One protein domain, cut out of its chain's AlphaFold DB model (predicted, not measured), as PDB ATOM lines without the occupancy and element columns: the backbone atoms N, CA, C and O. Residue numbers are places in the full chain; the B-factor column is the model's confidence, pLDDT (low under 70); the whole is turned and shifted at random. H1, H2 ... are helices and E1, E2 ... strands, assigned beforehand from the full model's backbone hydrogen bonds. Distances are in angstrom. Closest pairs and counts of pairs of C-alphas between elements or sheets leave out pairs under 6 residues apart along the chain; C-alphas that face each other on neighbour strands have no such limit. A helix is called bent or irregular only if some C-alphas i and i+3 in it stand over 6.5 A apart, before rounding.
ATOM      1  N   GLN A 857     -26.558 -43.219   3.516       90.94
ATOM      2  CA  GLN A 857     -27.875 -43.558   2.993       90.94
ATOM      3  C   GLN A 857     -27.728 -44.543   1.836       90.94
ATOM      4  O   GLN A 857     -26.855 -44.383   0.988       90.94
ATOM      5  N   VAL A 858     -28.584 -45.559   1.782       92.00
ATOM      6  CA  VAL A 858     -28.623 -46.501   0.661       92.00
ATOM      7  C   VAL A 858     -29.988 -46.446   0.001       92.00
ATOM      8  O   VAL A 858     -31.011 -46.562   0.671       92.00
ATOM      9  N   ILE A 859     -30.008 -46.286  -1.318       90.38
ATOM     10  CA  ILE A 859     -31.227 -46.314  -2.126       90.38
ATOM     11  C   ILE A 859     -31.192 -47.563  -2.991       90.38
ATOM     12  O   ILE A 859     -30.275 -47.768  -3.788       90.38
ATOM     13  N   ALA A 860     -32.198 -48.409  -2.823       89.06
ATOM     14  CA  ALA A 860     -32.356 -49.623  -3.586       89.06
ATOM     15  C   ALA A 860     -33.271 -49.388  -4.795       89.06
ATOM     16  O   ALA A 860     -34.319 -48.752  -4.693       89.06
ATOM     17  N   SER A 861     -32.873 -49.921  -5.945       86.38
ATOM     18  CA  SER A 861     -33.596 -49.878  -7.218       86.38
ATOM     19  C   SER A 861     -33.605 -51.265  -7.868       86.38
ATOM     20  O   SER A 861     -32.875 -52.160  -7.442       86.38
ATOM     21  N   GLN A 862     -34.437 -51.482  -8.890       83.56
ATOM     22  CA  GLN A 862     -34.446 -52.734  -9.655       83.56
ATOM     23  C   GLN A 862     -34.054 -52.498 -11.111       83.56
ATOM     24  O   GLN A 862     -34.502 -51.551 -11.755       83.56
ATOM     25  N   THR A 863     -33.250 -53.411 -11.652       80.31
ATOM     26  CA  THR A 863     -33.055 -53.530 -13.106       80.31
ATOM     27  C   THR A 863     -34.341 -53.982 -13.805       80.31
ATOM     28  O   THR A 863     -35.221 -54.575 -13.185       80.31
ATOM     29  N   GLN A 864     -34.412 -53.829 -15.134       73.25
ATOM     30  CA  GLN A 864     -35.512 -54.380 -15.946       73.25
ATOM     31  C   GLN A 864     -35.671 -55.911 -15.815       73.25
ATOM     32  O   GLN A 864     -36.737 -56.443 -16.106       73.25
ATOM     33  N   GLN A 865     -34.628 -56.620 -15.366       73.38
ATOM     34  CA  GLN A 865     -34.645 -58.064 -15.097       73.38
ATOM     35  C   GLN A 865     -34.981 -58.407 -13.631       73.38
ATOM     36  O   GLN A 865     -34.836 -59.557 -13.226       73.38
ATOM     37  N   GLY A 866     -35.376 -57.424 -12.813       71.69
ATOM     38  CA  GLY A 866     -35.759 -57.622 -11.411       71.69
ATOM     39  C   GLY A 866     -34.594 -57.825 -10.436       71.69
ATOM     40  O   GLY A 866     -34.829 -58.084  -9.259       71.69
ATOM     41  N   LYS A 867     -33.331 -57.703 -10.876       79.31
ATOM     42  CA  LYS A 867     -32.177 -57.753  -9.960       79.31
ATOM     43  C   LYS A 867     -32.075 -56.468  -9.128       79.31
ATOM     44  O   LYS A 867     -32.180 -55.391  -9.730       79.31
ATOM     45  N   PRO A 868     -31.820 -56.573  -7.810       82.81
ATOM     46  CA  PRO A 868     -31.636 -55.421  -6.940       82.81
ATOM     47  C   PRO A 868     -30.313 -54.699  -7.222       82.81
ATOM     48  O   PRO A 868     -29.272 -55.334  -7.379       82.81
ATOM     49  N   LEU A 869     -30.362 -53.370  -7.262       88.44
ATOM     50  CA  LEU A 869     -29.223 -52.460  -7.367       88.44
ATOM     51  C   LEU A 869     -29.238 -51.512  -6.170       88.44
ATOM     52  O   LEU A 869     -30.286 -50.967  -5.837       88.44
ATOM     53  N   PHE A 870     -28.084 -51.287  -5.548       91.44
ATOM     54  CA  PHE A 870     -27.953 -50.422  -4.375       91.44
ATOM     55  C   PHE A 870     -27.025 -49.251  -4.691       91.44
ATOM     56  O   PHE A 870     -25.862 -49.470  -5.020       91.44
ATOM     57  N   THR A 871     -27.528 -48.025  -4.578       92.44
ATOM     58  CA  THR A 871     -26.742 -46.787  -4.683       92.44
ATOM     59  C   THR A 871     -26.472 -46.258  -3.279       92.44
ATOM     60  O   THR A 871     -27.399 -46.137  -2.478       92.44
ATOM     61  N   TYR A 872     -25.214 -45.953  -2.968       92.81
ATOM     62  CA  TYR A 872     -24.789 -45.453  -1.661       92.81
ATOM     63  C   TYR A 872     -24.560 -43.943  -1.724       92.81
ATOM     64  O   TYR A 872     -23.902 -43.458  -2.636       92.81
ATOM     65  N   TYR A 873     -25.035 -43.215  -0.722       91.56
ATOM     66  CA  TYR A 873     -24.763 -41.799  -0.515       91.56
ATOM     67  C   TYR A 873     -24.010 -41.633   0.799       91.56
ATOM     68  O   TYR A 873     -24.531 -41.956   1.868       91.56
ATOM     69  N   CYS A 874     -22.773 -41.152   0.721       89.44
ATOM     70  CA  CYS A 874     -21.929 -40.883   1.883       89.44
ATOM     71  C   CYS A 874     -21.759 -39.369   2.058       89.44
ATOM     72  O   CYS A 874     -21.049 -38.766   1.257       89.44
ATOM     73  N   ASP A 875     -22.400 -38.768   3.071       84.56
ATOM     74  CA  ASP A 875     -22.482 -37.302   3.255       84.56
ATOM     75  C   ASP A 875     -22.771 -36.572   1.916       84.56
ATOM     76  O   ASP A 875     -22.035 -35.681   1.498       84.56
ATOM     77  N   ASP A 876     -23.826 -37.018   1.221       83.06
ATOM     78  CA  ASP A 876     -24.326 -36.516  -0.074       83.06
ATOM     79  C   ASP A 876     -23.479 -36.839  -1.325       83.06
ATOM     80  O   ASP A 876     -23.861 -36.475  -2.437       83.06
ATOM     81  N   ILE A 877     -22.375 -37.583  -1.192       89.50
ATOM     82  CA  ILE A 877     -21.602 -38.084  -2.343       89.50
ATOM     83  C   ILE A 877     -22.196 -39.408  -2.830       89.50
ATOM     84  O   ILE A 877     -22.214 -40.385  -2.076       89.50
ATOM     85  N   GLU A 878     -22.644 -39.442  -4.088       91.69
ATOM     86  CA  GLU A 878     -23.224 -40.624  -4.735       91.69
ATOM     87  C   GLU A 878     -22.159 -41.637  -5.177       91.69
ATOM     88  O   GLU A 878     -21.165 -41.292  -5.809       91.69
ATOM     89  N   PHE A 879     -22.423 -42.911  -4.898       92.88
ATOM     90  CA  PHE A 879     -21.704 -44.066  -5.416       92.88
ATOM     91  C   PHE A 879     -22.729 -45.038  -5.994       92.88
ATOM     92  O   PHE A 879     -23.460 -45.704  -5.252       92.88
ATOM     93  N   SER A 880     -22.803 -45.115  -7.323       90.94
ATOM     94  CA  SER A 880     -23.793 -45.937  -8.020       90.94
ATOM     95  C   SER A 880     -23.165 -47.165  -8.694       90.94
ATOM     96  O   SER A 880     -22.016 -47.111  -9.151       90.94
ATOM     97  N   PRO A 881     -23.918 -48.274  -8.839       87.31
ATOM     98  CA  PRO A 881     -23.476 -49.423  -9.628       87.31
ATOM     99  C   PRO A 881     -23.177 -49.079 -11.096       87.31
ATOM    100  O   PRO A 881     -22.427 -49.798 -11.747       87.31
ATOM    101  N   PHE A 882     -23.758 -47.993 -11.623       86.62
ATOM    102  CA  PHE A 882     -23.557 -47.553 -13.005       86.62
ATOM    103  C   PHE A 882     -22.165 -46.960 -13.242       86.62
ATOM    104  O   PHE A 882     -21.624 -47.107 -14.333       86.62
ATOM    105  N   GLU A 883     -21.593 -46.304 -12.231       88.94
ATOM    106  CA  GLU A 883     -20.264 -45.692 -12.306       88.94
ATOM    107  C   GLU A 883     -19.162 -46.672 -11.883       88.94
ATOM    108  O   GLU A 883     -18.131 -46.770 -12.545       88.94
ATOM    109  N   TYR A 884     -19.389 -47.425 -10.804       87.19
ATOM    110  CA  TYR A 884     -18.336 -48.222 -10.168       87.19
ATOM    111  C   TYR A 884     -18.413 -49.726 -10.453       87.19
ATOM    112  O   TYR A 884     -17.445 -50.435 -10.177       87.19
ATOM    113  N   GLY A 885     -19.523 -50.239 -11.002       87.00
ATOM    114  CA  GLY A 885     -19.698 -51.667 -11.289       87.00
ATOM    115  C   GLY A 885     -19.327 -52.556 -10.093       87.00
ATOM    116  O   GLY A 885     -19.786 -52.326  -8.973       87.00
ATOM    117  N   ASP A 886     -18.441 -53.528 -10.318       85.31
ATOM    118  CA  ASP A 886     -17.952 -54.457  -9.284       85.31
ATOM    119  C   ASP A 886     -17.074 -53.782  -8.205       85.31
ATOM    120  O   ASP A 886     -16.862 -54.355  -7.140       85.31
ATOM    121  N   GLN A 887     -16.576 -52.559  -8.439       88.00
ATOM    122  CA  GLN A 887     -15.731 -51.804  -7.496       88.00
ATOM    123  C   GLN A 887     -16.528 -50.895  -6.549       88.00
ATOM    124  O   GLN A 887     -15.941 -50.133  -5.777       88.00
ATOM    125  N   LEU A 888     -17.862 -50.955  -6.594       90.38
ATOM    126  CA  LEU A 888     -18.742 -50.070  -5.832       90.38
ATOM    127  C   LEU A 888     -18.447 -50.085  -4.326       90.38
ATOM    128  O   LEU A 888     -18.215 -49.032  -3.731       90.38
ATOM    129  N   LEU A 889     -18.428 -51.269  -3.707       88.94
ATOM    130  CA  LEU A 889     -18.186 -51.388  -2.267       88.94
ATOM    131  C   LEU A 889     -16.786 -50.894  -1.889       88.94
ATOM    132  O   LEU A 889     -16.637 -50.224  -0.867       88.94
ATOM    133  N   SER A 890     -15.775 -51.152  -2.726       88.81
ATOM    134  CA  SER A 890     -14.406 -50.678  -2.503       88.81
ATOM    135  C   SER A 890     -14.331 -49.147  -2.522       88.81
ATOM    136  O   SER A 890     -13.671 -48.552  -1.667       88.81
ATOM    137  N   ALA A 891     -15.032 -48.490  -3.453       88.69
ATOM    138  CA  ALA A 891     -15.096 -47.031  -3.533       88.69
ATOM    139  C   ALA A 891     -15.772 -46.420  -2.291       88.69
ATOM    140  O   ALA A 891     -15.231 -45.499  -1.672       88.69
ATOM    141  N   VAL A 892     -16.898 -47.000  -1.859       89.69
ATOM    142  CA  VAL A 892     -17.618 -46.594  -0.640       89.69
ATOM    143  C   VAL A 892     -16.745 -46.798   0.610       89.69
ATOM    144  O   VAL A 892     -16.616 -45.894   1.440       89.69
ATOM    145  N   ALA A 893     -16.077 -47.950   0.736       87.81
ATOM    146  CA  ALA A 893     -15.179 -48.262   1.848       87.81
ATOM    147  C   ALA A 893     -13.991 -47.287   1.931       87.81
ATOM    148  O   ALA A 893     -13.650 -46.805   3.018       87.81
ATOM    149  N   GLN A 894     -13.381 -46.934   0.793       86.50
ATOM    150  CA  GLN A 894     -12.309 -45.936   0.737       86.50
ATOM    151  C   GLN A 894     -12.783 -44.557   1.192       86.50
ATOM    152  O   GLN A 894     -12.076 -43.892   1.958       86.50
ATOM    153  N   GLN A 895     -13.976 -44.141   0.764       88.44
ATOM    154  CA  GLN A 895     -14.546 -42.862   1.167       88.44
ATOM    155  C   GLN A 895     -14.796 -42.817   2.682       88.44
ATOM    156  O   GLN A 895     -14.368 -41.877   3.353       88.44
ATOM    157  N   ILE A 896     -15.356 -43.882   3.262       86.44
ATOM    158  CA  ILE A 896     -15.530 -44.010   4.718       86.44
ATOM    159  C   ILE A 896     -14.182 -43.937   5.455       86.44
ATOM    160  O   ILE A 896     -14.060 -43.246   6.469       86.44
ATOM    161  N   LEU A 897     -13.140 -44.619   4.963       85.06
ATOM    162  CA  LEU A 897     -11.813 -44.603   5.590       85.06
ATOM    163  C   LEU A 897     -11.149 -43.221   5.555       85.06
ATOM    164  O   LEU A 897     -10.420 -42.895   6.494       85.06
ATOM    165  N   ARG A 898     -11.400 -42.405   4.520       84.00
ATOM    166  CA  ARG A 898     -10.902 -41.018   4.432       84.00
ATOM    167  C   ARG A 898     -11.484 -40.124   5.526       84.00
ATOM    168  O   ARG A 898     -10.759 -39.293   6.064       84.00
ATOM    169  N   HIS A 899     -12.745 -40.338   5.901       80.62
ATOM    170  CA  HIS A 899     -13.412 -39.573   6.959       80.62
ATOM    171  C   HIS A 899     -13.055 -40.031   8.383       80.62
ATOM    172  O   HIS A 899     -13.255 -39.291   9.348       80.62
ATOM    173  N   ARG A 900     -12.504 -41.240   8.559       83.88
ATOM    174  CA  ARG A 900     -12.192 -41.786   9.889       83.88
ATOM    175  C   ARG A 900     -10.835 -41.333  10.419       83.88
ATOM    176  O   ARG A 900      -9.784 -41.572   9.824       83.88
ATOM    177  N   HIS A 901     -10.835 -40.814  11.646       69.94
ATOM    178  CA  HIS A 901      -9.609 -40.486  12.370       69.94
ATOM    179  C   HIS A 901      -8.723 -41.737  12.557       69.94
ATOM    180  O   HIS A 901      -9.162 -42.755  13.102       69.94
ATOM    181  N   LYS A 902      -7.462 -41.665  12.102       73.12
ATOM    182  CA  LYS A 902      -6.492 -42.785  12.051       73.12
ATOM    183  C   LYS A 902      -6.933 -43.994  11.201       73.12
ATOM    184  O   LYS A 902      -6.440 -45.092  11.441       73.12
ATOM    185  N   LYS A 903      -7.847 -43.821  10.233       73.69
ATOM    186  CA  LYS A 903      -8.295 -44.877   9.295       73.69
ATOM    187  C   LYS A 903      -8.716 -46.187   9.987       73.69
ATOM    188  O   LYS A 903      -8.462 -47.284   9.489       73.69
ATOM    189  N   LYS A 904      -9.327 -46.089  11.174       73.06
ATOM    190  CA  LYS A 904      -9.763 -47.263  11.942       73.06
ATOM    191  C   LYS A 904     -10.818 -48.063  11.164       73.06
ATOM    192  O   LYS A 904     -11.724 -47.490  10.561       73.06
ATOM    193  N   ARG A 905     -10.735 -49.392  11.235       77.44
ATOM    194  CA  ARG A 905     -11.566 -50.336  10.463       77.44
ATOM    195  C   ARG A 905     -12.739 -50.922  11.263       77.44
ATOM    196  O   ARG A 905     -13.038 -52.096  11.149       77.44
ATOM    197  N   TYR A 906     -13.390 -50.126  12.114       77.00
ATOM    198  CA  TYR A 906     -14.607 -50.585  12.806       77.00
ATOM    199  C   TYR A 906     -15.813 -50.651  11.837       77.00
ATOM    200  O   TYR A 906     -15.745 -50.050  10.761       77.00
ATOM    201  N   PRO A 907     -16.910 -51.358  12.162       80.50
ATOM    202  CA  PRO A 907     -18.089 -51.428  11.293       80.50
ATOM    203  C   PRO A 907     -18.634 -50.048  10.902       80.50
ATOM    204  O   PRO A 907     -18.616 -49.109  11.699       80.50
ATOM    205  N   ALA A 908     -19.056 -49.894   9.649       85.00
ATOM    206  CA  ALA A 908     -19.821 -48.731   9.205       85.00
ATOM    207  C   ALA A 908     -21.311 -49.054   9.328       85.00
ATOM    208  O   ALA A 908     -21.710 -50.168   9.002       85.00
ATOM    209  N   TYR A 909     -22.106 -48.095   9.803       87.38
ATOM    210  CA  TYR A 909     -23.540 -48.284   9.990       87.38
ATOM    211  C   TYR A 909     -24.313 -47.447   8.979       87.38
ATOM    212  O   TYR A 909     -24.112 -46.234   8.903       87.38
ATOM    213  N   ILE A 910     -25.195 -48.096   8.227       90.06
ATOM    214  CA  ILE A 910     -26.151 -47.452   7.332       90.06
ATOM    215  C   ILE A 910     -27.145 -46.694   8.209       90.06
ATOM    216  O   ILE A 910     -27.815 -47.271   9.070       90.06
ATOM    217  N   THR A 911     -27.204 -45.381   8.018       87.94
ATOM    218  CA  THR A 911     -28.070 -44.482   8.787       87.94
ATOM    219  C   THR A 911     -29.481 -44.455   8.231       87.94
ATOM    220  O   THR A 911     -30.411 -44.160   8.977       87.94
ATOM    221  N   ASP A 912     -29.639 -44.772   6.947       88.62
ATOM    222  CA  ASP A 912     -30.917 -44.727   6.262       88.62
ATOM    223  C   ASP A 912     -30.944 -45.663   5.040       88.62
ATOM    224  O   ASP A 912     -29.956 -45.784   4.318       88.62
ATOM    225  N   LEU A 913     -32.070 -46.336   4.803       90.31
ATOM    226  CA  LEU A 913     -32.245 -47.286   3.703       90.31
ATOM    227  C   LEU A 913     -33.615 -47.090   3.055       90.31
ATOM    228  O   LEU A 913     -34.645 -47.151   3.730       90.31
ATOM    229  N   ASP A 914     -33.629 -46.908   1.740       87.81
ATOM    230  CA  ASP A 914     -34.840 -46.871   0.929       87.81
ATOM    231  C   ASP A 914     -34.931 -48.125   0.055       87.81
ATOM    232  O   ASP A 914     -34.060 -48.374  -0.771       87.81
ATOM    233  N   ILE A 915     -35.986 -48.918   0.242       85.38
ATOM    234  CA  ILE A 915     -36.287 -50.114  -0.564       85.38
ATOM    235  C   ILE A 915     -37.652 -50.019  -1.250       85.38
ATOM    236  O   ILE A 915     -38.216 -51.032  -1.661       85.38
ATOM    237  N   SER A 916     -38.205 -48.810  -1.377       77.62
ATOM    238  CA  SER A 916     -39.522 -48.576  -1.988       77.62
ATOM    239  C   SER A 916     -39.644 -49.123  -3.417       77.62
ATOM    240  O   SER A 916     -40.741 -49.478  -3.846       77.62
ATOM    241  N   ALA A 917     -38.527 -49.266  -4.136       77.12
ATOM    242  CA  ALA A 917     -38.489 -49.825  -5.483       77.12
ATOM    243  C   ALA A 917     -38.633 -51.359  -5.552       77.12
ATOM    244  O   ALA A 917     -38.816 -51.881  -6.649       77.12
ATOM    245  N   PHE A 918     -38.524 -52.094  -4.435       70.94
ATOM    246  CA  PHE A 918     -38.558 -53.562  -4.457       70.94
ATOM    247  C   PHE A 918     -39.956 -54.173  -4.546       70.94
ATOM    248  O   PHE A 918     -40.079 -55.269  -5.089       70.94
ATOM    249  N   ASP A 919     -40.993 -53.460  -4.101       63.00
ATOM    250  CA  ASP A 919     -42.388 -53.792  -4.401       63.00
ATOM    251  C   ASP A 919     -43.305 -52.598  -4.072       63.00
ATOM    252  O   ASP A 919     -43.600 -52.321  -2.910       63.00
ATOM    253  N   VAL A 920     -43.768 -51.878  -5.098       52.84
ATOM    254  CA  VAL A 920     -44.580 -50.651  -4.942       52.84
ATOM    255  C   VAL A 920     -45.978 -50.952  -4.378       52.84
ATOM    256  O   VAL A 920     -46.668 -50.053  -3.899       52.84
ATOM    257  N   LYS A 921     -46.431 -52.212  -4.426       47.91
ATOM    258  CA  LYS A 921     -47.796 -52.591  -4.033       47.91
ATOM    259  C   LYS A 921     -47.941 -52.970  -2.559       47.91
ATOM    260  O   LYS A 921     -49.076 -53.091  -2.101       47.91
ATOM    261  N   GLN A 922     -46.847 -53.169  -1.821       58.25
ATOM    262  CA  GLN A 922     -46.894 -53.705  -0.458       58.25
ATOM    263  C   GLN A 922     -46.010 -52.920   0.511       58.25
ATOM    264  O   GLN A 922     -44.874 -52.557   0.209       58.25
ATOM    265  N   ARG A 923     -46.533 -52.681   1.719       65.12
ATOM    266  CA  ARG A 923     -45.768 -52.077   2.811       65.12
ATOM    267  C   ARG A 923     -44.758 -53.097   3.338       65.12
ATOM    268  O   ARG A 923     -45.151 -54.158   3.809       65.12
ATOM    269  N   GLN A 924     -43.478 -52.748   3.275       75.69
ATOM    270  CA  GLN A 924     -42.390 -53.567   3.805       75.69
ATOM    271  C   GLN A 924     -42.303 -53.415   5.333       75.69
ATOM    272  O   GLN A 924     -42.482 -52.321   5.869       75.69
ATOM    273  N   SER A 925     -42.025 -54.506   6.034       82.50
ATOM    274  CA  SER A 925     -41.845 -54.555   7.489       82.50
ATOM    275  C   SER A 925     -40.474 -54.017   7.917       82.50
ATOM    276  O   SER A 925     -39.499 -54.126   7.169       82.50
ATOM    277  N   ILE A 926     -40.356 -53.459   9.125       87.88
ATOM    278  CA  ILE A 926     -39.071 -52.945   9.640       87.88
ATOM    279  C   ILE A 926     -37.980 -54.021   9.698       87.88
ATOM    280  O   ILE A 926     -36.820 -53.726   9.400       87.88
ATOM    281  N   CYS A 927     -38.323 -55.268  10.025       89.31
ATOM    282  CA  CYS A 927     -37.333 -56.340  10.073       89.31
ATOM    283  C   CYS A 927     -36.724 -56.644   8.691       89.31
ATOM    284  O   CYS A 927     -35.533 -56.940   8.618       89.31
ATOM    285  N   GLN A 928     -37.458 -56.462   7.584       86.88
ATOM    286  CA  GLN A 928     -36.879 -56.580   6.234       86.88
ATOM    287  C   GLN A 928     -35.827 -55.499   5.951       86.88
ATOM    288  O   GLN A 928     -34.785 -55.796   5.364       86.88
ATOM    289  N   TYR A 929     -36.060 -54.257   6.394       89.62
ATOM    290  CA  TYR A 929     -35.049 -53.198   6.294       89.62
ATOM    291  C   TYR A 929     -33.797 -53.561   7.094       89.62
ATOM    292  O   TYR A 929     -32.687 -53.327   6.622       89.62
ATOM    293  N   LEU A 930     -33.963 -54.148   8.285       91.62
ATOM    294  CA  LEU A 930     -32.846 -54.573   9.128       91.62
ATOM    295  C   LEU A 930     -32.047 -55.737   8.519       91.62
ATOM    296  O   LEU A 930     -30.823 -55.708   8.597       91.62
ATOM    297  N   GLU A 931     -32.691 -56.712   7.872       90.06
ATOM    298  CA  GLU A 931     -31.986 -57.815   7.191       90.06
ATOM    299  C   GLU A 931     -31.177 -57.333   5.979       90.06
ATOM    300  O   GLU A 931     -30.016 -57.719   5.795       90.06
ATOM    301  N   ILE A 932     -31.746 -56.427   5.176       89.00
ATOM    302  CA  ILE A 932     -31.017 -55.814   4.058       89.00
ATOM    303  C   ILE A 932     -29.869 -54.958   4.599       89.00
ATOM    304  O   ILE A 932     -28.735 -55.113   4.152       89.00
ATOM    305  N   LYS A 933     -30.126 -54.115   5.611       92.25
ATOM    306  CA  LYS A 933     -29.095 -53.322   6.296       92.25
ATOM    307  C   LYS A 933     -27.946 -54.204   6.774       92.25
ATOM    308  O   LYS A 933     -26.799 -53.901   6.470       92.25
ATOM    309  N   LYS A 934     -28.246 -55.297   7.475       91.31
ATOM    310  CA  LYS A 934     -27.251 -56.251   7.976       91.31
ATOM    311  C   LYS A 934     -26.394 -56.813   6.844       91.31
ATOM    312  O   LYS A 934     -25.176 -56.754   6.935       91.31
ATOM    313  N   THR A 935     -27.020 -57.273   5.761       90.69
ATOM    314  CA  THR A 935     -26.311 -57.837   4.599       90.69
ATOM    315  C   THR A 935     -25.370 -56.813   3.951       90.69
ATOM    316  O   THR A 935     -24.225 -57.128   3.628       90.69
ATOM    317  N   LEU A 936     -25.834 -55.572   3.773       91.44
ATOM    318  CA  LEU A 936     -25.036 -54.497   3.175       91.44
ATOM    319  C   LEU A 936     -23.902 -54.037   4.106       91.44
ATOM    320  O   LEU A 936     -22.794 -53.782   3.642       91.44
ATOM    321  N   GLU A 937     -24.152 -53.951   5.413       91.25
ATOM    322  CA  GLU A 937     -23.140 -53.593   6.413       91.25
ATOM    323  C   GLU A 937     -22.067 -54.670   6.573       91.25
ATOM    324  O   GLU A 937     -20.898 -54.326   6.728       91.25
ATOM    325  N   GLU A 938     -22.438 -55.952   6.511       89.81
ATOM    326  CA  GLU A 938     -21.496 -57.076   6.514       89.81
ATOM    327  C   GLU A 938     -20.595 -57.026   5.273       89.81
ATOM    328  O   GLU A 938     -19.372 -57.012   5.412       89.81
ATOM    329  N   ALA A 939     -21.173 -56.864   4.076       89.69
ATOM    330  CA  ALA A 939     -20.406 -56.728   2.837       89.69
ATOM    331  C   ALA A 939     -19.463 -55.509   2.862       89.69
ATOM    332  O   ALA A 939     -18.303 -55.590   2.456       89.69
ATOM    333  N   LEU A 940     -19.936 -54.375   3.386       89.25
ATOM    334  CA  LEU A 940     -19.132 -53.166   3.535       89.25
ATOM    335  C   LEU A 940     -18.025 -53.330   4.586       89.25
ATOM    336  O   LEU A 940     -16.928 -52.795   4.424       89.25
ATOM    337  N   PHE A 941     -18.292 -54.053   5.672       87.75
ATOM    338  CA  PHE A 941     -17.305 -54.336   6.708       87.75
ATOM    339  C   PHE A 941     -16.199 -55.270   6.209       87.75
ATOM    340  O   PHE A 941     -15.023 -55.011   6.479       87.75
ATOM    341  N   ASP A 942     -16.551 -56.303   5.448       87.25
ATOM    342  CA  ASP A 942     -15.582 -57.185   4.799       87.25
ATOM    343  C   ASP A 942     -14.673 -56.388   3.859       87.25
ATOM    344  O   ASP A 942     -13.446 -56.484   3.947       87.25
ATOM    345  N   GLU A 943     -15.252 -55.501   3.052       87.94
ATOM    346  CA  GLU A 943     -14.500 -54.646   2.136       87.94
ATOM    347  C   GLU A 943     -13.590 -53.642   2.870       87.94
ATOM    348  O   GLU A 943     -12.434 -53.437   2.488       87.94
ATOM    349  N   LEU A 944     -14.050 -53.061   3.986       85.69
ATOM    350  CA  LEU A 944     -13.239 -52.198   4.860       85.69
ATOM    351  C   LEU A 944     -12.020 -52.934   5.446       85.69
ATOM    352  O   LEU A 944     -10.990 -52.305   5.720       85.69
ATOM    353  N   ASN A 945     -12.120 -54.252   5.635       82.44
ATOM    354  CA  ASN A 945     -11.029 -55.095   6.120       82.44
ATOM    355  C   ASN A 945     -10.094 -55.564   4.994       82.44
ATOM    356  O   ASN A 945      -8.887 -55.681   5.230       82.44
ATOM    357  N   GLN A 946     -10.615 -55.764   3.783       79.31
ATOM    358  CA  GLN A 946      -9.848 -56.173   2.600       79.31
ATOM    359  C   GLN A 946      -9.105 -55.013   1.925       79.31
ATOM    360  O   GLN A 946      -8.019 -55.215   1.385       79.31
ATOM    361  N   SER A 947      -9.629 -53.788   2.017       63.28
ATOM    362  CA  SER A 947      -9.061 -52.585   1.396       63.28
ATOM    363  C   SER A 947      -7.632 -52.283   1.886       63.28
ATOM    364  O   SER A 947      -7.417 -51.598   2.893       63.28
TER     365      SER A 947
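Overview. This is residues 857 to 947 of the 950 residues of the protein "Adenyl_cycl_N domain-containing protein" of Gammaproteobacteria bacterium (UniProt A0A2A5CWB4). A small twisted sheet of four strands has a kinked helix, H1, over its strand E2, and a longer helix, H2, that grazes the sheet and meets the second half of H1. Loops around Lys 902 and Lys 921 mark the two ends of the elongated outline, 45 by 27 by 22 A. The printed part has 91 residues, with E1, E2, E3, H1, E4 and H2 along the chain. The mixed sheet runs E3, E2, E1, E4; the class is mixed, helices and strands, and the whole is compact, with a radius of gyration of the C-alphas of 13.6 A.

Along the chain. E1, residues 857 to 862, begins with C-alpha 857 at (-27.875, -43.558, 2.993) and is 17.0 A long. E2, residues 868 to 874, spans 19.6 A, and E3 is residues 877 to 879. H1, residues 881 to 899, spans 21.8 A; it is irregular, C-alphas 883 and 886 being 9.6 A apart, with a kink of 89 degrees near residue 888. E4 is residues 912 to 914. H2, residues 926 to 946, spans 30.2 A and ends with C-alpha 946 at (-9.848, -56.173, 2.600).

Arrangement. E1, E2 and E3 form a meander, each strand the antiparallel neighbour of the one before; N 859 and O 871 are 2.9 A apart, N 879 and O 872 2.8 A. E4 is parallel to E1, with N 860 and O 914 at 2.8 A. E3, H1 and E4 make a split strand-helix-strand unit, two strands running the same way with E2 and E1 between them, its crossover right-handed. H1 is on the sheet at a height of 8.3 A. H2 only grazes the sheet, with residues 929 to 936. H1 and H2 touch, about perpendicular at 75 degrees, closest at the C-alphas of Ala 893 and Leu 944, 5.3 A. Every O i to N i+4 pair of H2 is within hydrogen-bond range, and 10 of 15 in H1.

Size, cuts and confidence. The C-alphas farthest apart, those of Lys 902 and Lys 921, are 45.4 A apart. The printed part has no cut. The links H1 to E4 and E4 to H2 are long. Residue 901, residues 919 to 923 and residue 947 have pLDDT under 70.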